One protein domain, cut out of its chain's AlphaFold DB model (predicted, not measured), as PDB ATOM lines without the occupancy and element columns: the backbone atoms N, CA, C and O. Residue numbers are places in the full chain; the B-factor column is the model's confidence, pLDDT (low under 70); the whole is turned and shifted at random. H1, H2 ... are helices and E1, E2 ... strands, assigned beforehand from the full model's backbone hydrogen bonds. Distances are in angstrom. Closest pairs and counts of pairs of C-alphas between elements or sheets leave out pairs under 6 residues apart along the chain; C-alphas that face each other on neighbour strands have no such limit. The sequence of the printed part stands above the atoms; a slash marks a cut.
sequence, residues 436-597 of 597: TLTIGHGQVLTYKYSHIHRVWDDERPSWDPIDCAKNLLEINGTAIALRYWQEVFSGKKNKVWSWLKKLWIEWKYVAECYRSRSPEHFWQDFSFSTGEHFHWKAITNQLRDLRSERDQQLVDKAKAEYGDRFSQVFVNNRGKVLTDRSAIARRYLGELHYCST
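AT A GLANCE: This is residues 436 to 597 of the 597 residues of the protein "Protein" of Lentinula edodes (UniProt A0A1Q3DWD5). A long helix, H6, reaches like an arm from a lobe around H4 to a smaller lobe where H7 packs on it, and kinks sharply near its far end. In the first lobe H1 and H3 pack on H4, H2 packs on H1, and the small antiparallel hairpin E1-E2 sits by H2; H5 is near the end of H4. The 162 printed residues hold E1, E2 and then H1 to H7, mostly helix; the whole is loose, with radius of gyration of the C-alphas 19.1 A and spans of 55 by 46 by 30 A.

IN THESE COORDINATES: E1 is residues 436 to 439, from C-alpha 436 at (23.070, -22.809, -39.062), and E2 residues 443 to 447. H1 is 449 to 455, H2 465 to 471, H3 482 to 489, H5 519 to 525. H4, 495 to 516, is 31.7 A long, with a kink of 37 degrees near 502. H6, 536 to 569, is 37.7 A, with a kink of 113 degrees near 562. H7, 581 to 595, is 21.3 A and ends at (67.031, -13.962, -48.570).

HOW THE PARTS SIT: In the hairpin E1 and E2, N 437 and O 445 are 2.7 A apart, within hydrogen-bond range. The closest C-alphas of E2 and H2, Thr 446 and Asn 471, are 5.7 A apart. H2 touches H1 at a steep tilt of 45 degrees, closest C-alphas Val 455 and Cys 468, 5.3 A. The hub, H4, touches H3 in a helical hairpin, closest C-alphas Phe 489 and Trp 497, 5.5 A. With residues 507 to 514 alone H4 touches H1, closest C-alphas His 453 and Ala 511, 6.6 A. H6 touches H4 with residues 539 to 543 alone, about perpendicular at 89 degrees, closest C-alphas Glu 506 and Thr 540, 6.4 A. H7 touches H6 at a steep tilt of 58 degrees, closest C-alphas Leu 554 and Ala 585, 5.4 A. Every O i to N i+4 pair is in range in H2, H5 and H7; H1 has 1 of 3, and 3 of 4 O i to N i+3, H3 2 of 4, H4 15 of 18, H6 25 of 30.

THE WHOLE: The farthest C-alphas, Gly 477 and Asp 564, are 56.1 A apart. The printed part has no cut; the link H6 to H7 is long. Residues 436 to 447, 449, 492 and 597 have pLDDT under 70.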
ATOM      1  N   THR A 436      23.468 -21.636 -38.271       45.66
ATOM      2  CA  THR A 436      23.070 -22.809 -39.062       45.66
ATOM      3  C   THR A 436      23.458 -22.641 -40.542       45.66
ATOM      4  O   THR A 436      23.190 -21.608 -41.154       45.66
ATOM      5  N   LEU A 437      24.100 -23.643 -41.151       45.28
ATOM      6  CA  LEU A 437      24.630 -23.589 -42.519       45.28
ATOM      7  C   LEU A 437      24.354 -24.887 -43.292       45.28
ATOM      8  O   LEU A 437      24.987 -25.906 -43.050       45.28
ATOM      9  N   THR A 438      23.474 -24.852 -44.290       44.19
ATOM     10  CA  THR A 438      23.117 -26.047 -45.076       44.19
ATOM     11  C   THR A 438      24.164 -26.389 -46.150       44.19
ATOM     12  O   THR A 438      24.347 -25.638 -47.108       44.19
ATOM     13  N   ILE A 439      24.834 -27.541 -46.048       46.59
ATOM     14  CA  ILE A 439      25.639 -28.134 -47.132       46.59
ATOM     15  C   ILE A 439      24.713 -28.936 -48.054       46.59
ATOM     16  O   ILE A 439      23.768 -29.555 -47.580       46.59
ATOM     17  N   GLY A 440      24.997 -28.950 -49.367       33.53
ATOM     18  CA  GLY A 440      24.185 -29.479 -50.485       33.53
ATOM     19  C   GLY A 440      23.646 -30.924 -50.433       33.53
ATOM     20  O   GLY A 440      23.161 -31.405 -51.453       33.53
ATOM     21  N   HIS A 441      23.695 -31.594 -49.284       45.03
ATOM     22  CA  HIS A 441      22.911 -32.786 -48.943       45.03
ATOM     23  C   HIS A 441      21.773 -32.497 -47.940       45.03
ATOM     24  O   HIS A 441      21.162 -33.431 -47.439       45.03
ATOM     25  N   GLY A 442      21.501 -31.227 -47.616       48.84
ATOM     26  CA  GLY A 442      20.503 -30.833 -46.614       48.84
ATOM     27  C   GLY A 442      21.031 -30.780 -45.173       48.84
ATOM     28  O   GLY A 442      20.283 -30.410 -44.277       48.84
ATOM     29  N   GLN A 443      22.310 -31.091 -44.933       55.50
ATOM     30  CA  GLN A 443      22.907 -31.034 -43.593       55.50
ATOM     31  C   GLN A 443      23.150 -29.594 -43.158       55.50
ATOM     32  O   GLN A 443      23.930 -28.885 -43.790       55.50
ATOM     33  N   VAL A 444      22.510 -29.187 -42.065       52.88
ATOM     34  CA  VAL A 444      22.660 -27.865 -41.462       52.88
ATOM     35  C   VAL A 444      23.775 -27.899 -40.411       52.88
ATOM     36  O   VAL A 444      23.598 -28.401 -39.306       52.88
ATOM     37  N   LEU A 445      24.933 -27.349 -40.758       61.72
ATOM     38  CA  LEU A 445      26.068 -27.135 -39.868       61.72
ATOM     39  C   LEU A 445      25.743 -26.046 -38.860       61.72
ATOM     40  O   LEU A 445      25.551 -24.889 -39.224       61.72
ATOM     41  N   THR A 446      25.697 -26.429 -37.600       64.94
ATOM     42  CA  THR A 446      25.212 -25.592 -36.516       64.94
ATOM     43  C   THR A 446      26.368 -25.381 -35.553       64.94
ATOM     44  O   THR A 446      26.806 -26.346 -34.938       64.94
ATOM     45  N   TYR A 447      26.932 -24.176 -35.443       65.94
ATOM     46  CA  TYR A 447      28.126 -23.981 -34.608       65.94
ATOM     47  C   TYR A 447      28.041 -22.765 -33.683       65.94
ATOM     48  O   TYR A 447      27.483 -21.718 -34.023       65.94
ATOM     49  N   LYS A 448      28.627 -22.939 -32.492       74.06
ATOM     50  CA  LYS A 448      28.843 -21.904 -31.477       74.06
ATOM     51  C   LYS A 448      30.317 -21.502 -31.463       74.06
ATOM     52  O   LYS A 448      31.201 -22.360 -31.467       74.06
ATOM     53  N   TYR A 449      30.587 -20.202 -31.449       69.62
ATOM     54  CA  TYR A 449      31.939 -19.642 -31.586       69.62
ATOM     55  C   TYR A 449      32.841 -19.924 -30.393       69.62
ATOM     56  O   TYR A 449      34.045 -20.110 -30.570       69.62
ATOM     57  N   SER A 450      32.244 -20.025 -29.207       74.38
ATOM     58  CA  SER A 450      32.896 -20.484 -27.984       74.38
ATOM     59  C   SER A 450      33.648 -21.807 -28.186       74.38
ATOM     60  O   SER A 450      34.670 -22.022 -27.543       74.38
ATOM     61  N   HIS A 451      33.247 -22.635 -29.157       85.19
ATOM     62  CA  HIS A 451      33.876 -23.923 -29.459       85.19
ATOM     63  C   HIS A 451      34.825 -23.916 -30.665       85.19
ATOM     64  O   HIS A 451      35.361 -24.971 -30.995       85.19
ATOM     65  N   ILE A 452      35.095 -22.776 -31.324       87.44
ATOM     66  CA  ILE A 452      35.941 -22.766 -32.538       87.44
ATOM     67  C   ILE A 452      37.332 -23.369 -32.279       87.44
ATOM     68  O   ILE A 452      37.871 -24.081 -33.121       87.44
ATOM     69  N   HIS A 453      37.880 -23.167 -31.077       86.25
ATOM     70  CA  HIS A 453      39.163 -23.729 -30.656       86.25
ATOM     71  C   HIS A 453      39.144 -25.259 -30.474       86.25
ATOM     72  O   HIS A 453      40.199 -25.880 -30.572       86.25
ATOM     73  N   ARG A 454      37.970 -25.862 -30.235       90.94
ATOM     74  CA  ARG A 454      37.791 -27.317 -30.074       90.94
ATOM     75  C   ARG A 454      37.618 -28.059 -31.390       90.94
ATOM     76  O   ARG A 454      37.804 -29.264 -31.434       90.94
ATOM     77  N   VAL A 455      37.253 -27.357 -32.462       91.81
ATOM     78  CA  VAL A 455      36.938 -27.978 -33.760       91.81
ATOM     79  C   VAL A 455      37.903 -27.583 -34.878       91.81
ATOM     80  O   VAL A 455      37.858 -28.148 -35.972       91.81
ATOM     81  N   TRP A 456      38.765 -26.591 -34.632       93.75
ATOM     82  CA  TRP A 456      39.653 -26.055 -35.659       93.75
ATOM     83  C   TRP A 456      40.824 -26.980 -36.004       93.75
ATOM     84  O   TRP A 456      41.091 -27.180 -37.187       93.75
ATOM     85  N   ASP A 457      41.509 -27.523 -34.995       94.44
ATOM     86  CA  ASP A 457      42.784 -28.239 -35.138       94.44
ATOM     87  C   ASP A 457      42.808 -29.473 -34.241       94.44
ATOM     88  O   ASP A 457      42.587 -29.342 -33.039       94.44
ATOM     89  N   ASP A 458      43.078 -30.638 -34.821       94.69
ATOM     90  CA  ASP A 458      43.117 -31.935 -34.136       94.69
ATOM     91  C   ASP A 458      44.417 -32.193 -33.367       94.69
ATOM     92  O   ASP A 458      44.469 -33.066 -32.508       94.69
ATOM     93  N   GLU A 459      45.450 -31.386 -33.601       93.69
ATOM     94  CA  GLU A 459      46.716 -31.454 -32.864       93.69
ATOM     95  C   GLU A 459      46.606 -30.953 -31.409       93.69
ATOM     96  O   GLU A 459      47.545 -31.113 -30.626       93.69
ATOM     97  N   ARG A 460      45.497 -30.302 -31.021       88.00
ATOM     98  CA  ARG A 460      45.352 -29.728 -29.675       88.00
ATOM     99  C   ARG A 460      44.666 -30.689 -28.701       88.00
ATOM    100  O   ARG A 460      43.660 -31.288 -29.061       88.00
ATOM    101  N   PRO A 461      45.080 -30.716 -27.417       90.75
ATOM    102  CA  PRO A 461      44.392 -31.494 -26.379       90.75
ATOM    103  C   PRO A 461      42.929 -31.080 -26.170       90.75
ATOM    104  O   PRO A 461      42.131 -31.856 -25.667       90.75
ATOM    105  N   SER A 462      42.584 -29.839 -26.531       89.25
ATOM    106  CA  SER A 462      41.218 -29.314 -26.460       89.25
ATOM    107  C   SER A 462      40.339 -29.741 -27.635       89.25
ATOM    108  O   SER A 462      39.190 -29.305 -27.704       89.25
ATOM    109  N   TRP A 463      40.886 -30.478 -28.603       93.19
ATOM    110  CA  TRP A 463      40.118 -30.960 -29.736       93.19
ATOM    111  C   TRP A 463      39.192 -32.085 -29.299       93.19
ATOM    112  O   TRP A 463      39.640 -33.082 -28.734       93.19
ATOM    113  N   ASP A 464      37.904 -31.912 -29.576       91.06
ATOM    114  CA  ASP A 464      36.907 -32.933 -29.297       91.06
ATOM    115  C   ASP A 464      36.364 -33.493 -30.625       91.06
ATOM    116  O   ASP A 464      35.612 -32.803 -31.334       91.06
ATOM    117  N   PRO A 465      36.731 -34.739 -30.992       89.75
ATOM    118  CA  PRO A 465      36.216 -35.384 -32.189       89.75
ATOM    119  C   PRO A 465      34.696 -35.517 -32.159       89.75
ATOM    120  O   PRO A 465      34.103 -35.522 -33.228       89.75
ATOM    121  N   ILE A 466      34.063 -35.601 -30.983       88.56
ATOM    122  CA  ILE A 466      32.612 -35.744 -30.825       88.56
ATOM    123  C   ILE A 466      31.909 -34.414 -31.118       88.56
ATOM    124  O   ILE A 466      30.915 -34.397 -31.844       88.56
ATOM    125  N   ASP A 467      32.429 -33.295 -30.608       85.38
ATOM    126  CA  ASP A 467      31.890 -31.961 -30.915       85.38
ATOM    127  C   ASP A 467      32.054 -31.622 -32.403       85.38
ATOM    128  O   ASP A 467      31.172 -31.005 -33.011       85.38
ATOM    129  N   CYS A 468      33.168 -32.057 -33.001       85.44
ATOM    130  CA  CYS A 468      33.411 -31.931 -34.431       85.44
ATOM    131  C   CYS A 468      32.477 -32.853 -35.240       85.44
ATOM    132  O   CYS A 468      31.796 -32.396 -36.147       85.44
ATOM    133  N   ALA A 469      32.356 -34.122 -34.870       81.69
ATOM    134  CA  ALA A 469      31.449 -35.100 -35.470       81.69
ATOM    135  C   ALA A 469      29.987 -34.629 -35.513       81.69
ATOM    136  O   ALA A 469      29.357 -34.597 -36.570       81.69
ATOM    137  N   LYS A 470      29.456 -34.209 -34.358       80.81
ATOM    138  CA  LYS A 470      28.041 -33.844 -34.190       80.81
ATOM    139  C   LYS A 470      27.632 -32.628 -35.013       80.81
ATOM    140  O   LYS A 470      26.505 -32.572 -35.498       80.81
ATOM    141  N   ASN A 471      28.522 -31.647 -35.130       72.75
ATOM    142  CA  ASN A 471      28.181 -30.330 -35.667       72.75
ATOM    143  C   ASN A 471      28.829 -30.027 -37.020       72.75
ATOM    144  O   ASN A 471      28.454 -29.037 -37.654       72.75
ATOM    145  N   LEU A 472      29.831 -30.812 -37.433       80.94
ATOM    146  CA  LEU A 472      30.692 -30.552 -38.587       80.94
ATOM    147  C   LEU A 472      30.747 -31.742 -39.560       80.94
ATOM    148  O   LEU A 472      29.753 -32.424 -39.795       80.94
ATOM    149  N   LEU A 473      31.872 -31.888 -40.260       80.69
ATOM    150  CA  LEU A 473      32.048 -32.835 -41.350       80.69
ATOM    151  C   LEU A 473      32.666 -34.125 -40.818       80.69
ATOM    152  O   LEU A 473      33.799 -34.121 -40.338       80.69
ATOM    153  N   GLU A 474      31.966 -35.234 -41.029       85.06
ATOM    154  CA  GLU A 474      32.527 -36.575 -40.911       85.06
ATOM    155  C   GLU A 474      32.754 -37.187 -42.292       85.06
ATOM    156  O   GLU A 474      31.893 -37.127 -43.174       85.06
ATOM    157  N   ILE A 475      33.898 -37.842 -42.476       83.81
ATOM    158  CA  ILE A 475      34.142 -38.705 -43.631       83.81
ATOM    159  C   ILE A 475      34.434 -40.103 -43.105       83.81
ATOM    160  O   ILE A 475      35.383 -40.306 -42.357       83.81
ATOM    161  N   ASN A 476      33.609 -41.075 -43.502       83.38
ATOM    162  CA  ASN A 476      33.710 -42.475 -43.066       83.38
ATOM    163  C   ASN A 476      33.681 -42.655 -41.534       83.38
ATOM    164  O   ASN A 476      34.362 -43.530 -41.006       83.38
ATOM    165  N   GLY A 477      32.906 -41.830 -40.822       87.19
ATOM    166  CA  GLY A 477      32.827 -41.858 -39.356       87.19
ATOM    167  C   GLY A 477      34.052 -41.271 -38.650       87.19
ATOM    168  O   GLY A 477      34.200 -41.434 -37.446       87.19
ATOM    169  N   THR A 478      34.956 -40.616 -39.384       89.50
ATOM    170  CA  THR A 478      36.064 -39.843 -38.815       89.50
ATOM    171  C   THR A 478      35.748 -38.357 -38.929       89.50
ATOM    172  O   THR A 478      35.548 -37.846 -40.036       89.50
ATOM    173  N   ALA A 479      35.691 -37.669 -37.789       93.00
ATOM    174  CA  ALA A 479      35.523 -36.222 -37.741       93.00
ATOM    175  C   ALA A 479      36.740 -35.523 -38.357       93.00
ATOM    176  O   ALA A 479      37.883 -35.880 -38.067       93.00
ATOM    177  N   ILE A 480      36.501 -34.528 -39.212       93.56
ATOM    178  CA  ILE A 480      37.565 -33.764 -39.866       93.56
ATOM    179  C   ILE A 480      37.600 -32.349 -39.302       93.56
ATOM    180  O   ILE A 480      36.693 -31.547 -39.557       93.56
ATOM    181  N   ALA A 481      38.701 -32.022 -38.624       94.69
ATOM    182  CA  ALA A 481      38.969 -30.678 -38.126       94.69
ATOM    183  C   ALA A 481      38.891 -29.625 -39.248       94.69
ATOM    184  O   ALA A 481      39.297 -29.869 -40.393       94.69
ATOM    185  N   LEU A 482      38.391 -28.427 -38.922       92.94
ATOM    186  CA  LEU A 482      38.161 -27.360 -39.908       92.94
ATOM    187  C   LEU A 482      39.427 -26.997 -40.695       92.94
ATOM    188  O   LEU A 482      39.331 -26.637 -41.870       92.94
ATOM    189  N   ARG A 483      40.616 -27.117 -40.092       95.50
ATOM    190  CA  ARG A 483      41.908 -26.862 -40.744       95.50
ATOM    191  C   ARG A 483      42.072 -27.629 -42.063       95.50
ATOM    192  O   ARG A 483      42.540 -27.042 -43.038       95.50
ATOM    193  N   TYR A 484      41.608 -28.879 -42.137       95.06
ATOM    194  CA  TYR A 484      41.770 -29.741 -43.319       95.06
ATOM    195  C   TYR A 484      40.685 -29.559 -44.382       95.06
ATOM    196  O   TYR A 484      40.784 -30.114 -45.477       95.06
ATOM    197  N   TRP A 485      39.650 -28.759 -44.120       92.62
ATOM    198  CA  TRP A 485      38.542 -28.590 -45.064       92.62
ATOM    199  C   TRP A 485      38.992 -28.023 -46.408       92.62
ATOM    200  O   TRP A 485      38.445 -28.392 -47.448       92.62
ATOM    201  N   GLN A 486      40.023 -27.174 -46.418       93.94
ATOM    202  CA  GLN A 486      40.618 -26.719 -47.670       93.94
ATOM    203  C   GLN A 486      41.106 -27.898 -48.514       93.94
ATOM    204  O   GLN A 486      40.843 -27.931 -49.712       93.94
ATOM    205  N   GLU A 487      41.785 -28.877 -47.931       92.31
ATOM    206  CA  GLU A 487      42.324 -30.029 -48.659       92.31
ATOM    207  C   GLU A 487      41.205 -30.952 -49.138       92.31
ATOM    208  O   GLU A 487      41.166 -31.317 -50.314       92.31
ATOM    209  N   VAL A 488      40.230 -31.215 -48.265       90.00
ATOM    210  CA  VAL A 488      39.063 -32.058 -48.554       90.00
ATOM    211  C   VAL A 488      38.225 -31.494 -49.706       90.00
ATOM    212  O   VAL A 488      37.827 -32.224 -50.617       90.00
ATOM    213  N   PHE A 489      37.966 -30.184 -49.707       87.19
ATOM    214  CA  PHE A 489      37.041 -29.565 -50.656       87.19
ATOM    215  C   PHE A 489      37.710 -28.883 -51.857       87.19
ATOM    216  O   PHE A 489      37.023 -28.610 -52.845       87.19
ATOM    217  N   SER A 490      39.030 -28.650 -51.850       86.12
ATOM    218  CA  SER A 490      39.751 -27.966 -52.948       86.12
ATOM    219  C   SER A 490      39.800 -28.725 -54.283       86.12
ATOM    220  O   SER A 490      40.360 -28.223 -55.264       86.12
ATOM    221  N   GLY A 491      39.176 -29.904 -54.376       85.88
ATOM    222  CA  GLY A 491      39.030 -30.670 -55.612       85.88
ATOM    223  C   GLY A 491      38.504 -29.840 -56.799       85.88
ATOM    224  O   GLY A 491      37.594 -29.021 -56.678       85.88
ATOM    225  N   LYS A 492      39.071 -30.091 -57.993       57.31
ATOM    226  CA  LYS A 492      39.102 -29.187 -59.168       57.31
ATOM    227  C   LYS A 492      37.770 -28.663 -59.740       57.31
ATOM    228  O   LYS A 492      37.823 -27.908 -60.707       57.31
ATOM    229  N   LYS A 493      36.592 -29.032 -59.231       74.62
ATOM    230  CA  LYS A 493      35.289 -28.580 -59.770       74.62
ATOM    231  C   LYS A 493      34.178 -28.462 -58.724       74.62
ATOM    232  O   LYS A 493      33.004 -28.485 -59.096       74.62
ATOM    233  N   ASN A 494      34.506 -28.358 -57.438       76.94
ATOM    234  CA  ASN A 494      33.456 -28.311 -56.432       76.94
ATOM    235  C   ASN A 494      32.874 -26.891 -56.299       76.94
ATOM    236  O   ASN A 494      33.496 -26.006 -55.715       76.94
ATOM    237  N   LYS A 495      31.666 -26.667 -56.842       84.94
ATOM    238  CA  LYS A 495      30.926 -25.405 -56.646       84.94
ATOM    239  C   LYS A 495      30.665 -25.132 -55.159       84.94
ATOM    240  O   LYS A 495      30.669 -23.971 -54.764       84.94
ATOM    241  N   VAL A 496      30.522 -26.186 -54.349       84.56
ATOM    242  CA  VAL A 496      30.332 -26.091 -52.893       84.56
ATOM    243  C   VAL A 496      31.534 -25.415 -52.241       84.56
ATOM    244  O   VAL A 496      31.357 -24.491 -51.452       84.56
ATOM    245  N   TRP A 497      32.758 -25.787 -52.641       90.06
ATOM    246  CA  TRP A 497      33.967 -25.173 -52.090       90.06
ATOM    247  C   TRP A 497      34.035 -23.679 -52.369       90.06
ATOM    248  O   TRP A 497      34.455 -22.928 -51.506       90.06
ATOM    249  N   SER A 498      33.603 -23.210 -53.541       87.25
ATOM    250  CA  SER A 498      33.664 -21.776 -53.855       87.25
ATOM    251  C   SER A 498      32.885 -20.921 -52.855       87.25
ATOM    252  O   SER A 498      33.338 -19.833 -52.508       87.25
ATOM    253  N   TRP A 499      31.721 -21.398 -52.414       86.12
ATOM    254  CA  TRP A 499      30.909 -20.711 -51.415       86.12
ATOM    255  C   TRP A 499      31.452 -20.944 -50.000       86.12
ATOM    256  O   TRP A 499      31.687 -19.982 -49.268       86.12
ATOM    257  N   LEU A 500      31.762 -22.199 -49.658       89.31
ATOM    258  CA  LEU A 500      32.272 -22.576 -48.338       89.31
ATOM    259  C   LEU A 500      33.623 -21.926 -48.018       89.31
ATOM    260  O   LEU A 500      33.882 -21.549 -46.881       89.31
ATOM    261  N   LYS A 501      34.466 -21.724 -49.033       91.69
ATOM    262  CA  LYS A 501      35.784 -21.098 -48.916       91.69
ATOM    263  C   LYS A 501      35.711 -19.718 -48.277       91.69
ATOM    264  O   LYS A 501      36.621 -19.369 -47.539       91.69
ATOM    265  N   LYS A 502      34.666 -18.925 -48.544       89.81
ATOM    266  CA  LYS A 502      34.530 -17.594 -47.935       89.81
ATOM    267  C   LYS A 502      34.381 -17.706 -46.417       89.81
ATOM    268  O   LYS A 502      35.127 -17.059 -45.691       89.81
ATOM    269  N   LEU A 503      33.466 -18.561 -45.970       89.19
ATOM    270  CA  LEU A 503      33.194 -18.797 -44.554       89.19
ATOM    271  C   LEU A 503      34.391 -19.450 -43.856       89.19
ATOM    272  O   LEU A 503      34.831 -18.992 -42.808       89.19
ATOM    273  N   TRP A 504      34.988 -20.454 -44.500       93.38
ATOM    274  CA  TRP A 504      36.191 -21.116 -44.012       93.38
ATOM    275  C   TRP A 504      37.365 -20.143 -43.847       93.38
ATOM    276  O   TRP A 504      38.077 -20.215 -42.854       93.38
ATOM    277  N   ILE A 505      37.563 -19.206 -44.784       92.50
ATOM    278  CA  ILE A 505      38.590 -18.164 -44.654       92.50
ATOM    279  C   ILE A 505      38.313 -17.284 -43.425       92.50
ATOM    280  O   ILE A 505      39.239 -16.967 -42.687       92.50
ATOM    281  N   GLU A 506      37.061 -16.890 -43.182       91.69
ATOM    282  CA  GLU A 506      36.703 -16.087 -42.005       91.69
ATOM    283  C   GLU A 506      36.969 -16.851 -40.697       91.69
ATOM    284  O   GLU A 506      37.623 -16.310 -39.803       91.69
ATOM    285  N   TRP A 507      36.567 -18.124 -40.619       92.81
ATOM    286  CA  TRP A 507      36.878 -19.006 -39.487       92.81
ATOM    287  C   TRP A 507      38.372 -19.185 -39.282       92.81
ATOM    288  O   TRP A 507      38.844 -19.058 -38.156       92.81
ATOM    289  N   LYS A 508      39.118 -19.408 -40.367       94.62
ATOM    290  CA  LYS A 508      40.571 -19.551 -40.334       94.62
ATOM    291  C   LYS A 508      41.225 -18.378 -39.636       94.62
ATOM    292  O   LYS A 508      42.031 -18.574 -38.737       94.62
ATOM    293  N   TYR A 509      40.870 -17.166 -40.034       93.75
ATOM    294  CA  TYR A 509      41.505 -15.984 -39.477       93.75
ATOM    295  C   TYR A 509      41.117 -15.714 -38.030       93.75
ATOM    296  O   TYR A 509      41.956 -15.250 -37.263       93.75
ATOM    297  N   VAL A 510      39.877 -16.016 -37.644       94.50
ATOM    298  CA  VAL A 510      39.478 -15.925 -36.237       94.50
ATOM    299  C   VAL A 510      40.230 -16.959 -35.410       94.50
ATOM    300  O   VAL A 510      40.801 -16.600 -34.389       94.50
ATOM    301  N   ALA A 511      40.312 -18.205 -35.878       94.00
ATOM    302  CA  ALA A 511      41.048 -19.260 -35.196       94.00
ATOM    303  C   ALA A 511      42.551 -18.951 -35.099       94.00
ATOM    304  O   ALA A 511      43.141 -19.135 -34.040       94.00
ATOM    305  N   GLU A 512      43.179 -18.441 -36.161       94.00
ATOM    306  CA  GLU A 512      44.579 -17.999 -36.138       94.00
ATOM    307  C   GLU A 512      44.790 -16.841 -35.154       94.00
ATOM    308  O   GLU A 512      45.711 -16.899 -34.342       94.00
ATOM    309  N   CYS A 513      43.918 -15.825 -35.167       94.50
ATOM    310  CA  CYS A 513      44.012 -14.698 -34.240       94.50
ATOM    311  C   CYS A 513      43.835 -15.153 -32.786       94.50
ATOM    312  O   CYS A 513      44.662 -14.821 -31.938       94.50
ATOM    313  N   TYR A 514      42.813 -15.968 -32.523       93.94
ATOM    314  CA  TYR A 514      42.538 -16.563 -31.216       93.94
ATOM    315  C   TYR A 514      43.688 -17.443 -30.726       93.94
ATOM    316  O   TYR A 514      43.944 -17.499 -29.536       93.94
ATOM    317  N   ARG A 515      44.408 -18.129 -31.624       91.31
ATOM    318  CA  ARG A 515      45.575 -18.953 -31.264       91.31
ATOM    319  C   ARG A 515      46.845 -18.150 -31.050       91.31
ATOM    320  O   ARG A 515      47.689 -18.573 -30.268       91.31
ATOM    321  N   SER A 516      47.014 -17.063 -31.797       92.56
ATOM    322  CA  SER A 516      48.174 -16.179 -31.677       92.56
ATOM    323  C   SER A 516      48.137 -15.324 -30.409       92.56
ATOM    324  O   SER A 516      49.161 -14.781 -30.011       92.56
ATOM    325  N   ARG A 517      46.958 -15.200 -29.790       93.81
ATOM    326  CA  ARG A 517      46.710 -14.457 -28.552       93.81
ATOM    327  C   ARG A 517      46.253 -15.428 -27.463       93.81
ATOM    328  O   ARG A 517      45.870 -16.556 -27.765       93.81
ATOM    329  N   SER A 518      46.305 -15.022 -26.198       93.00
ATOM    330  CA  SER A 518      45.582 -15.771 -25.165       93.00
ATOM    331  C   SER A 518      44.069 -15.552 -25.341       93.00
ATOM    332  O   SER A 518      43.673 -14.528 -25.916       93.00
ATOM    333  N   PRO A 519      43.209 -16.473 -24.871       92.12
ATOM    334  CA  PRO A 519      41.759 -16.282 -24.880       92.12
ATOM    335  C   PRO A 519      41.323 -14.950 -24.260       92.12
ATOM    336  O   PRO A 519      40.449 -14.277 -24.799       92.12
ATOM    337  N   GLU A 520      41.964 -14.555 -23.163       94.81
ATOM    338  CA  GLU A 520      41.669 -13.334 -22.413       94.81
ATOM    339  C   GLU A 520      41.999 -12.100 -23.247       94.81
ATOM    340  O   GLU A 520      41.159 -11.217 -23.384       94.81
ATOM    341  N   HIS A 521      43.181 -12.067 -23.872       96.25
ATOM    342  CA  HIS A 521      43.567 -10.968 -24.753       96.25
ATOM    343  C   HIS A 521      42.682 -10.895 -25.992       96.25
ATOM    344  O   HIS A 521      42.225  -9.817 -26.352       96.25
ATOM    345  N   PHE A 522      42.376 -12.038 -26.612       95.81
ATOM    346  CA  PHE A 522      41.463 -12.066 -27.749       95.81
ATOM    347  C   PHE A 522      40.115 -11.442 -27.379       95.81
ATOM    348  O   PHE A 522      39.643 -10.542 -28.069       95.81
ATOM    349  N   TRP A 523      39.498 -11.876 -26.281       95.44
ATOM    350  CA  TRP A 523      38.211 -11.317 -25.885       95.44
ATOM    351  C   TRP A 523      38.325  -9.875 -25.405       95.44
ATOM    352  O   TRP A 523      37.414  -9.105 -25.678       95.44
ATOM    353  N   GLN A 524      39.432  -9.461 -24.792       96.38
ATOM    354  CA  GLN A 524      39.678  -8.059 -24.452       96.38
ATOM    355  C   GLN A 524      39.659  -7.155 -25.696       96.38
ATOM    356  O   GLN A 524      39.060  -6.084 -25.659       96.38
ATOM    357  N   ASP A 525      40.255  -7.598 -26.805       96.12
ATOM    358  CA  ASP A 525      40.284  -6.844 -28.066       96.12
ATOM    359  C   ASP A 525      38.936  -6.833 -28.805       96.12
ATOM    360  O   ASP A 525      38.653  -5.925 -29.592       96.12
ATOM    361  N   PHE A 526      38.122  -7.867 -28.578       96.50
ATOM    362  CA  PHE A 526      36.845  -8.102 -29.252       96.50
ATOM    363  C   PHE A 526      35.657  -8.051 -28.285       96.50
ATOM    364  O   PHE A 526      34.683  -8.784 -28.461       96.50
ATOM    365  N   SER A 527      35.723  -7.188 -27.271       96.50
ATOM    366  CA  SER A 527      34.602  -6.885 -26.379       96.50
ATOM    367  C   SER A 527      34.338  -5.391 -26.320       96.50
ATOM    368  O   SER A 527      35.238  -4.563 -26.457       96.50
ATOM    369  N   PHE A 528      33.078  -5.036 -26.097       95.44
ATOM    370  CA  PHE A 528      32.692  -3.685 -25.732       95.44
ATOM    371  C   PHE A 528      33.257  -3.348 -24.348       95.44
ATOM    372  O   PHE A 528      33.559  -4.232 -23.546       95.44
ATOM    373  N   SER A 529      33.343  -2.057 -24.027       95.75
ATOM    374  CA  SER A 529      33.741  -1.590 -22.689       95.75
ATOM    375  C   SER A 529      32.837  -2.116 -21.565       95.75
ATOM    376  O   SER A 529      33.237  -2.117 -20.406       95.75
ATOM    377  N   THR A 530      31.637  -2.593 -21.905       94.25
ATOM    378  CA  THR A 530      30.685  -3.253 -21.004       94.25
ATOM    379  C   THR A 530      31.071  -4.692 -20.641       94.25
ATOM    380  O   THR A 530      30.436  -5.280 -19.772       94.25
ATOM    381  N   GLY A 531      32.081  -5.272 -21.299       93.75
ATOM    382  CA  GLY A 531      32.466  -6.681 -21.167       93.75
ATOM    383  C   GLY A 531      31.693  -7.630 -22.088       93.75
ATOM    384  O   GLY A 531      32.015  -8.813 -22.146       93.75
ATOM    385  N   GLU A 532      30.704  -7.135 -22.841       94.12
ATOM    386  CA  GLU A 532      29.997  -7.943 -23.837       94.12
ATOM    387  C   GLU A 532      30.868  -8.170 -25.077       94.12
ATOM    388  O   GLU A 532      31.452  -7.235 -25.622       94.12
ATOM    389  N   HIS A 533      30.936  -9.409 -25.560       94.19
ATOM    390  CA  HIS A 533      31.717  -9.743 -26.747       94.19
ATOM    391  C   HIS A 533      31.089  -9.177 -28.028       94.19
ATOM    392  O   HIS A 533      29.868  -9.131 -28.198       94.19
ATOM    393  N   PHE A 534      31.936  -8.782 -28.975       92.75
ATOM    394  CA  PHE A 534      31.508  -8.328 -30.288       92.75
ATOM    395  C   PHE A 534      30.767  -9.428 -31.043       92.75
ATOM    396  O   PHE A 534      31.113 -10.611 -31.005       92.75
ATOM    397  N   HIS A 535      29.775  -9.016 -31.830       90.75
ATOM    398  CA  HIS A 535      29.122  -9.935 -32.748       90.75
ATOM    399  C   HIS A 535      30.119 -10.459 -33.799       90.75
ATOM    400  O   HIS A 535      30.986  -9.722 -34.267       90.75
ATOM    401  N   TRP A 536      29.952 -11.708 -34.249       87.19
ATOM    402  CA  TRP A 536      30.817 -12.366 -35.243       87.19
ATOM    403  C   TRP A 536      31.154 -11.490 -36.454       87.19
ATOM    404  O   TRP A 536      32.305 -11.394 -36.888       87.19
ATOM    405  N   LYS A 537      30.140 -10.821 -37.011       90.94
ATOM    406  CA  LYS A 537      30.324  -9.944 -38.169       90.94
ATOM    407  C   LYS A 537      31.220  -8.743 -37.844       90.94
ATOM    408  O   LYS A 537      31.981  -8.313 -38.702       90.94
ATOM    409  N   ALA A 538      31.153  -8.223 -36.618       94.81
ATOM    410  CA  ALA A 538      32.035  -7.159 -36.151       94.81
ATOM    411  C   ALA A 538      33.472  -7.673 -35.971       94.81
ATOM    412  O   ALA A 538      34.384  -7.073 -36.534       94.81
ATOM    413  N   ILE A 539      33.662  -8.836 -35.331       95.06
ATOM    414  CA  ILE A 539      34.983  -9.477 -35.175       95.06
ATOM    415  C   ILE A 539      35.640  -9.713 -36.542       95.06
ATOM    416  O   ILE A 539      36.783  -9.326 -36.781       95.06
ATOM    417  N   THR A 540      34.917 -10.323 -37.483       94.12
ATOM    418  CA  THR A 540      35.450 -10.624 -38.823       94.12
ATOM    419  C   THR A 540      35.732  -9.382 -39.660       94.12
ATOM    420  O   THR A 540      36.690  -9.396 -40.438       94.12
ATOM    421  N   ASN A 541      34.935  -8.320 -39.518       95.69
ATOM    422  CA  ASN A 541      35.203  -7.038 -40.164       95.69
ATOM    423  C   ASN A 541      36.460  -6.384 -39.580       95.69
ATOM    424  O   ASN A 541      37.371  -6.089 -40.343       95.69
ATOM    425  N   GLN A 542      36.577  -6.290 -38.255       96.69
ATOM    426  CA  GLN A 542      37.759  -5.731 -37.596       96.69
ATOM    427  C   GLN A 542      39.031  -6.521 -37.942       96.69
ATOM    428  O   GLN A 542      40.063  -5.940 -38.263       96.69
ATOM    429  N   LEU A 543      38.963  -7.857 -37.991       95.69
ATOM    430  CA  LEU A 543      40.078  -8.682 -38.469       95.69
ATOM    431  C   LEU A 543      40.405  -8.447 -39.948       95.69
ATOM    432  O   LEU A 543      41.566  -8.561 -40.345       95.69
ATOM    433  N   ARG A 544      39.407  -8.154 -40.789       95.31
ATOM    434  CA  ARG A 544      39.629  -7.805 -42.199       95.31
ATOM    435  C   ARG A 544      40.342  -6.459 -42.316       95.31
ATOM    436  O   ARG A 544      41.264  -6.367 -43.125       95.31
ATOM    437  N   ASP A 545      39.975  -5.492 -41.486       96.12
ATOM    438  CA  ASP A 545      40.593  -4.167 -41.446       96.12
ATOM    439  C   ASP A 545      42.045  -4.261 -40.964       96.12
ATOM    440  O   ASP A 545      42.948  -3.822 -41.674       96.12
ATOM    441  N   LEU A 546      42.301  -4.986 -39.866       95.12
ATOM    442  CA  LEU A 546      43.657  -5.255 -39.362       95.12
ATOM    443  C   LEU A 546      44.549  -5.961 -40.397       95.12
ATOM    444  O   LEU A 546      45.744  -5.686 -40.498       95.12
ATOM    445  N   ARG A 547      43.994  -6.891 -41.189       94.94
ATOM    446  CA  ARG A 547      44.741  -7.512 -42.297       94.94
ATOM    447  C   ARG A 547      45.026  -6.521 -43.414       94.94
ATOM    448  O   ARG A 547      46.141  -6.511 -43.917       94.94
ATOM    449  N   SER A 548      44.039  -5.718 -43.802       96.19
ATOM    450  CA  SER A 548      44.211  -4.704 -44.842       96.19
ATOM    451  C   SER A 548      45.280  -3.682 -44.448       96.19
ATOM    452  O   SER A 548      46.082  -3.289 -45.291       96.19
ATOM    453  N   GLU A 549      45.319  -3.281 -43.178       97.44
ATOM    454  CA  GLU A 549      46.341  -2.390 -42.635       97.44
ATOM    455  C   GLU A 549      47.728  -3.041 -42.647       97.44
ATOM    456  O   GLU A 549      48.674  -2.456 -43.173       97.44
ATOM    457  N   ARG A 550      47.855  -4.285 -42.169       96.38
ATOM    458  CA  ARG A 550      49.128  -5.023 -42.222       96.38
ATOM    459  C   ARG A 550      49.624  -5.217 -43.657       96.38
ATOM    460  O   ARG A 550      50.804  -5.018 -43.931       96.38
ATOM    461  N   ASP A 551      48.736  -5.593 -44.574       97.56
ATOM    462  CA  ASP A 551      49.072  -5.749 -45.991       97.56
ATOM    463  C   ASP A 551      49.522  -4.409 -46.589       97.56
ATOM    464  O   ASP A 551      50.473  -4.379 -47.366       97.56
ATOM    465  N   GLN A 552      48.890  -3.297 -46.200       98.19
ATOM    466  CA  GLN A 552      49.300  -1.953 -46.602       98.19
ATOM    467  C   GLN A 552      50.700  -1.607 -46.070       98.19
ATOM    468  O   GLN A 552      51.553  -1.208 -46.857       98.19
ATOM    469  N   GLN A 553      50.982  -1.857 -44.788       98.19
ATOM    470  CA  GLN A 553      52.310  -1.649 -44.199       98.19
ATOM    471  C   GLN A 553      53.394  -2.470 -44.916       98.19
ATOM    472  O   GLN A 553      54.479  -1.962 -45.192       98.19
ATOM    473  N   LEU A 554      53.104  -3.727 -45.270       97.94
ATOM    474  CA  LEU A 554      54.028  -4.577 -46.030       97.94
ATOM    475  C   LEU A 554      54.239  -4.075 -47.460       97.94
ATOM    476  O   LEU A 554      55.358  -4.129 -47.964       97.94
ATOM    477  N   VAL A 555      53.191  -3.569 -48.114       98.31
ATOM    478  CA  VAL A 555      53.298  -2.932 -49.435       98.31
ATOM    479  C   VAL A 555      54.173  -1.686 -49.362       98.31
ATOM    480  O   VAL A 555      55.025  -1.502 -50.226       98.31
ATOM    481  N   ASP A 556      53.986  -0.843 -48.349       98.25
ATOM    482  CA  ASP A 556      54.755   0.390 -48.190       98.25
ATOM    483  C   ASP A 556      56.218   0.090 -47.862       98.25
ATOM    484  O   ASP A 556      57.115   0.682 -48.465       98.25
ATOM    485  N   LYS A 557      56.475  -0.919 -47.020       98.06
ATOM    486  CA  LYS A 557      57.827  -1.422 -46.762       98.06
ATOM    487  C   LYS A 557      58.482  -1.976 -48.031       98.06
ATOM    488  O   LYS A 557      59.612  -1.615 -48.340       98.06
ATOM    489  N   ALA A 558      57.758  -2.779 -48.813       98.00
ATOM    490  CA  ALA A 558      58.248  -3.299 -50.087       98.00
ATOM    491  C   ALA A 558      58.533  -2.177 -51.102       98.00
ATOM    492  O   ALA A 558      59.522  -2.233 -51.826       98.00
ATOM    493  N   LYS A 559      57.700  -1.135 -51.162       98.06
ATOM    494  CA  LYS A 559      57.959   0.031 -52.020       98.06
ATOM    495  C   LYS A 559      59.199   0.800 -51.577       98.06
ATOM    496  O   LYS A 559      59.992   1.181 -52.432       98.06
ATOM    497  N   ALA A 560      59.370   1.002 -50.273       98.19
ATOM    498  CA  ALA A 560      60.536   1.681 -49.718       98.19
ATOM    499  C   ALA A 560      61.837   0.908 -49.992       98.19
ATOM    500  O   ALA A 560      62.840   1.510 -50.356       98.19
ATOM    501  N   GLU A 561      61.812  -0.419 -49.862       97.88
ATOM    502  CA  GLU A 561      62.993  -1.273 -50.028       97.88
ATOM    503  C   GLU A 561      63.392  -1.475 -51.497       97.88
ATOM    504  O   GLU A 561      64.572  -1.422 -51.835       97.88
ATOM    505  N   TYR A 562      62.423  -1.688 -52.393       97.31
ATOM    506  CA  TYR A 562      62.712  -1.997 -53.797       97.31
ATOM    507  C   TYR A 562      62.779  -0.760 -54.704       97.31
ATOM    508  O   TYR A 562      63.296  -0.871 -55.818       97.31
ATOM    509  N   GLY A 563      62.263   0.396 -54.269       97.56
ATOM    510  CA  GLY A 563      62.265   1.640 -55.045       97.56
ATOM    511  C   GLY A 563      61.765   1.432 -56.480       97.56
ATOM    512  O   GLY A 563      60.711   0.832 -56.710       97.56
ATOM    513  N   ASP A 564      62.568   1.841 -57.463       97.94
ATOM    514  CA  ASP A 564      62.249   1.716 -58.894       97.94
ATOM    515  C   ASP A 564      62.095   0.259 -59.366       97.94
ATOM    516  O   ASP A 564      61.355  -0.037 -60.314       97.94
ATOM    517  N   ARG A 565      62.736  -0.689 -58.668       97.81
ATOM    518  CA  ARG A 565      62.652  -2.125 -58.976       97.81
ATOM    519  C   ARG A 565      61.342  -2.755 -58.517       97.81
ATOM    520  O   ARG A 565      61.062  -3.887 -58.914       97.81
ATOM    521  N   PHE A 566      60.508  -2.055 -57.743       98.00
ATOM    522  CA  PHE A 566      59.221  -2.582 -57.275       98.00
ATOM    523  C   PHE A 566      58.361  -3.092 -58.443       98.00
ATOM    524  O   PHE A 566      57.819  -4.197 -58.406       98.00
ATOM    525  N   SER A 567      58.309  -2.324 -59.533       97.44
ATOM    526  CA  SER A 567      57.553  -2.674 -60.739       97.44
ATOM    527  C   SER A 567      58.091  -3.905 -61.479       97.44
ATOM    528  O   SER A 567      57.329  -4.552 -62.188       97.44
ATOM    529  N   GLN A 568      59.369  -4.251 -61.304       97.44
ATOM    530  CA  GLN A 568      60.007  -5.410 -61.936       97.44
ATOM    531  C   GLN A 568      59.828  -6.678 -61.094       97.44
ATOM    532  O   GLN A 568      59.570  -7.753 -61.632       97.44
ATOM    533  N   VAL A 569      59.934  -6.553 -59.768       97.31
ATOM    534  CA  VAL A 569      59.856  -7.684 -58.832       97.31
ATOM    535  C   VAL A 569      58.408  -8.122 -58.613       97.31
ATOM    536  O   VAL A 569      58.092  -9.314 -58.650       97.31
ATOM    537  N   PHE A 570      57.482  -7.175 -58.460       97.81
ATOM    538  CA  PHE A 570      56.086  -7.462 -58.133       97.81
ATOM    539  C   PHE A 570      55.193  -7.562 -59.379       97.81
ATOM    540  O   PHE A 570      54.159  -6.908 -59.465       97.81
ATOM    541  N   VAL A 571      55.551  -8.420 -60.343       97.69
ATOM    542  CA  VAL A 571      54.748  -8.689 -61.558       97.69
ATOM    543  C   VAL A 571      54.037 -10.037 -61.510       97.69
ATOM    544  O   VAL A 571      54.607 -11.049 -61.121       97.69
ATOM    545  N   ASN A 572      52.783 -10.114 -61.941       96.50
ATOM    546  CA  ASN A 572      52.099 -11.396 -62.089       96.50
ATOM    547  C   ASN A 572      52.733 -12.259 -63.200       96.50
ATOM    548  O   ASN A 572      53.545 -11.796 -63.996       96.50
ATOM    549  N   ASN A 573      52.279 -13.508 -63.337       94.00
ATOM    550  CA  ASN A 573      52.773 -14.451 -64.355       94.00
ATOM    551  C   ASN A 573      52.535 -13.994 -65.813       94.00
ATOM    552  O   ASN A 573      52.909 -14.696 -66.748       94.00
ATOM    553  N   ARG A 574      51.850 -12.863 -66.023       95.00
ATOM    554  CA  ARG A 574      51.614 -12.228 -67.327       95.00
ATOM    555  C   ARG A 574      52.454 -10.956 -67.515       95.00
ATOM    556  O   ARG A 574      52.181 -10.209 -68.447       95.00
ATOM    557  N   GLY A 575      53.400 -10.676 -66.617       96.00
ATOM    558  CA  GLY A 575      54.252  -9.486 -66.646       96.00
ATOM    559  C   GLY A 575      53.566  -8.183 -66.219       96.00
ATOM    560  O   GLY A 575      54.162  -7.123 -66.353       96.00
ATOM    561  N   LYS A 576      52.324  -8.216 -65.712       97.69
ATOM    562  CA  LYS A 576      51.649  -7.002 -65.216       97.69
ATOM    563  C   LYS A 576      51.976  -6.775 -63.748       97.69
ATOM    564  O   LYS A 576      51.860  -7.718 -62.966       97.69
ATOM    565  N   VAL A 577      52.287  -5.537 -63.370       97.81
ATOM    566  CA  VAL A 577      52.506  -5.143 -61.970       97.81
ATOM    567  C   VAL A 577      51.287  -5.523 -61.121       97.81
ATOM    568  O   VAL A 577      50.139  -5.314 -61.524       97.81
ATOM    569  N   LEU A 578      51.534  -6.147 -59.972       98.00
ATOM    570  CA  LEU A 578      50.510  -6.506 -59.001       98.00
ATOM    571  C   LEU A 578      49.926  -5.231 -58.390       98.00
ATOM    572  O   LEU A 578      50.660  -4.377 -57.907       98.00
ATOM    573  N   THR A 579      48.600  -5.115 -58.403       97.69
ATOM    574  CA  THR A 579      47.868  -3.995 -57.786       97.69
ATOM    575  C   THR A 579      47.192  -4.390 -56.475       97.69
ATOM    576  O   THR A 579      46.858  -3.526 -55.670       97.69
ATOM    577  N   ASP A 580      46.962  -5.687 -56.261       97.62
ATOM    578  CA  ASP A 580      46.336  -6.199 -55.046       97.62
ATOM    579  C   ASP A 580      47.333  -6.215 -53.880       97.62
ATOM    580  O   ASP A 580      48.368  -6.885 -53.951       97.62
ATOM    581  N   ARG A 581      46.986  -5.513 -52.794       98.06
ATOM    582  CA  ARG A 581      47.818  -5.368 -51.590       98.06
ATOM    583  C   ARG A 581      48.168  -6.727 -50.988       98.06
ATOM    584  O   ARG A 581      49.331  -6.980 -50.696       98.06
ATOM    585  N   SER A 582      47.196  -7.640 -50.923       96.12
ATOM    586  CA  SER A 582      47.396  -8.978 -50.351       96.12
ATOM    587  C   SER A 582      48.335  -9.853 -51.191       96.12
ATOM    588  O   SER A 582      49.066 -10.703 -50.674       96.12
ATOM    589  N   ALA A 583      48.331  -9.672 -52.515       96.81
ATOM    590  CA  ALA A 583      49.228 -10.382 -53.419       96.81
ATOM    591  C   ALA A 583      50.661  -9.846 -53.327       96.81
ATOM    592  O   ALA A 583      51.601 -10.641 -53.321       96.81
ATOM    593  N   ILE A 584      50.820  -8.523 -53.224       98.19
ATOM    594  CA  ILE A 584      52.120  -7.872 -53.023       98.19
ATOM    595  C   ILE A 584      52.710  -8.294 -51.673       98.19
ATOM    596  O   ILE A 584      53.829  -8.796 -51.640       98.19
ATOM    597  N   ALA A 585      51.940  -8.181 -50.584       97.81
ATOM    598  CA  ALA A 585      52.373  -8.532 -49.232       97.81
ATOM    599  C   ALA A 585      52.843  -9.993 -49.131       97.81
ATOM    600  O   ALA A 585      53.935 -10.264 -48.633       97.81
ATOM    601  N   ARG A 586      52.074 -10.946 -49.682       96.50
ATOM    602  CA  ARG A 586      52.479 -12.364 -49.714       96.50
ATOM    603  C   ARG A 586      53.759 -12.600 -50.504       96.50
ATOM    604  O   ARG A 586      54.565 -13.430 -50.099       96.50
ATOM    605  N   ARG A 587      53.941 -11.905 -51.630       97.19
ATOM    606  CA  ARG A 587      55.169 -12.035 -52.417       97.19
ATOM    607  C   ARG A 587      56.365 -11.462 -51.670       97.19
ATOM    608  O   ARG A 587      57.391 -12.119 -51.623       97.19
ATOM    609  N   TYR A 588      56.201 -10.305 -51.038       97.81
ATOM    610  CA  TYR A 588      57.253  -9.663 -50.256       97.81
ATOM    611  C   TYR A 588      57.729 -10.556 -49.102       97.81
ATOM    612  O   TYR A 588      58.926 -10.771 -48.948       97.81
ATOM    613  N   LEU A 589      56.800 -11.167 -48.357       96.56
ATOM    614  CA  LEU A 589      57.141 -12.144 -47.314       96.56
ATOM    615  C   LEU A 589      57.860 -13.384 -47.870       96.56
ATOM    616  O   LEU A 589      58.744 -13.922 -47.210       96.56
ATOM    617  N   GLY A 590      57.499 -13.831 -49.077       95.62
ATOM    618  CA  GLY A 590      58.194 -14.921 -49.761       95.62
ATOM    619  C   GLY A 590      59.646 -14.575 -50.093       95.62
ATOM    620  O   GLY A 590      60.532 -15.362 -49.782       95.62
ATOM    621  N   GLU A 591      59.897 -13.393 -50.661       94.75
ATOM    622  CA  GLU A 591      61.256 -12.923 -50.987       94.75
ATOM    623  C   GLU A 591      62.126 -12.784 -49.725       94.75
ATOM    624  O   GLU A 591      63.276 -13.213 -49.722       94.75
ATOM    625  N   LEU A 592      61.569 -12.272 -48.617       94.44
ATOM    626  CA  LEU A 592      62.293 -12.184 -47.341       94.44
ATOM    627  C   LEU A 592      62.730 -13.558 -46.818       94.44
ATOM    628  O   LEU A 592      63.825 -13.690 -46.277       94.44
ATOM    629  N   HIS A 593      61.896 -14.585 -46.997       93.44
ATOM    630  CA  HIS A 593      62.248 -15.944 -46.596       93.44
ATOM    631  C   HIS A 593      63.366 -16.530 -47.472       93.44
ATOM    632  O   HIS A 593      64.201 -17.265 -46.958       93.44
ATOM    633  N   TYR A 594      63.408 -16.199 -48.768       90.94
ATOM    634  CA  TYR A 594      64.488 -16.635 -49.662       90.94
ATOM    635  C   TYR A 594      65.819 -15.933 -49.383       90.94
ATOM    636  O   TYR A 594      66.861 -16.544 -49.562       90.94
ATOM    637  N   CYS A 595      65.804 -14.678 -48.931       84.06
ATOM    638  CA  CYS A 595      67.031 -13.962 -48.570       84.06
ATOM    639  C   CYS A 595      67.622 -14.397 -47.217       84.06
ATOM    640  O   CYS A 595      68.780 -14.097 -46.941       84.06
ATOM    641  N   SER A 596      66.834 -15.051 -46.358       74.31
ATOM    642  CA  SER A 596      67.279 -15.501 -45.030       74.31
ATOM    643  C   SER A 596      67.857 -16.922 -45.019       74.31
ATOM    644  O   SER A 596      68.378 -17.340 -43.984       74.31
ATOM    645  N   THR A 597      67.730 -17.665 -46.120       65.00
ATOM    646  CA  THR A 597      68.281 -19.017 -46.317       65.00
ATOM    647  C   THR A 597      69.463 -18.969 -47.261       65.00
ATOM    648  O   THR A 597      70.475 -19.638 -46.963       65.00
TER     649      THR A 597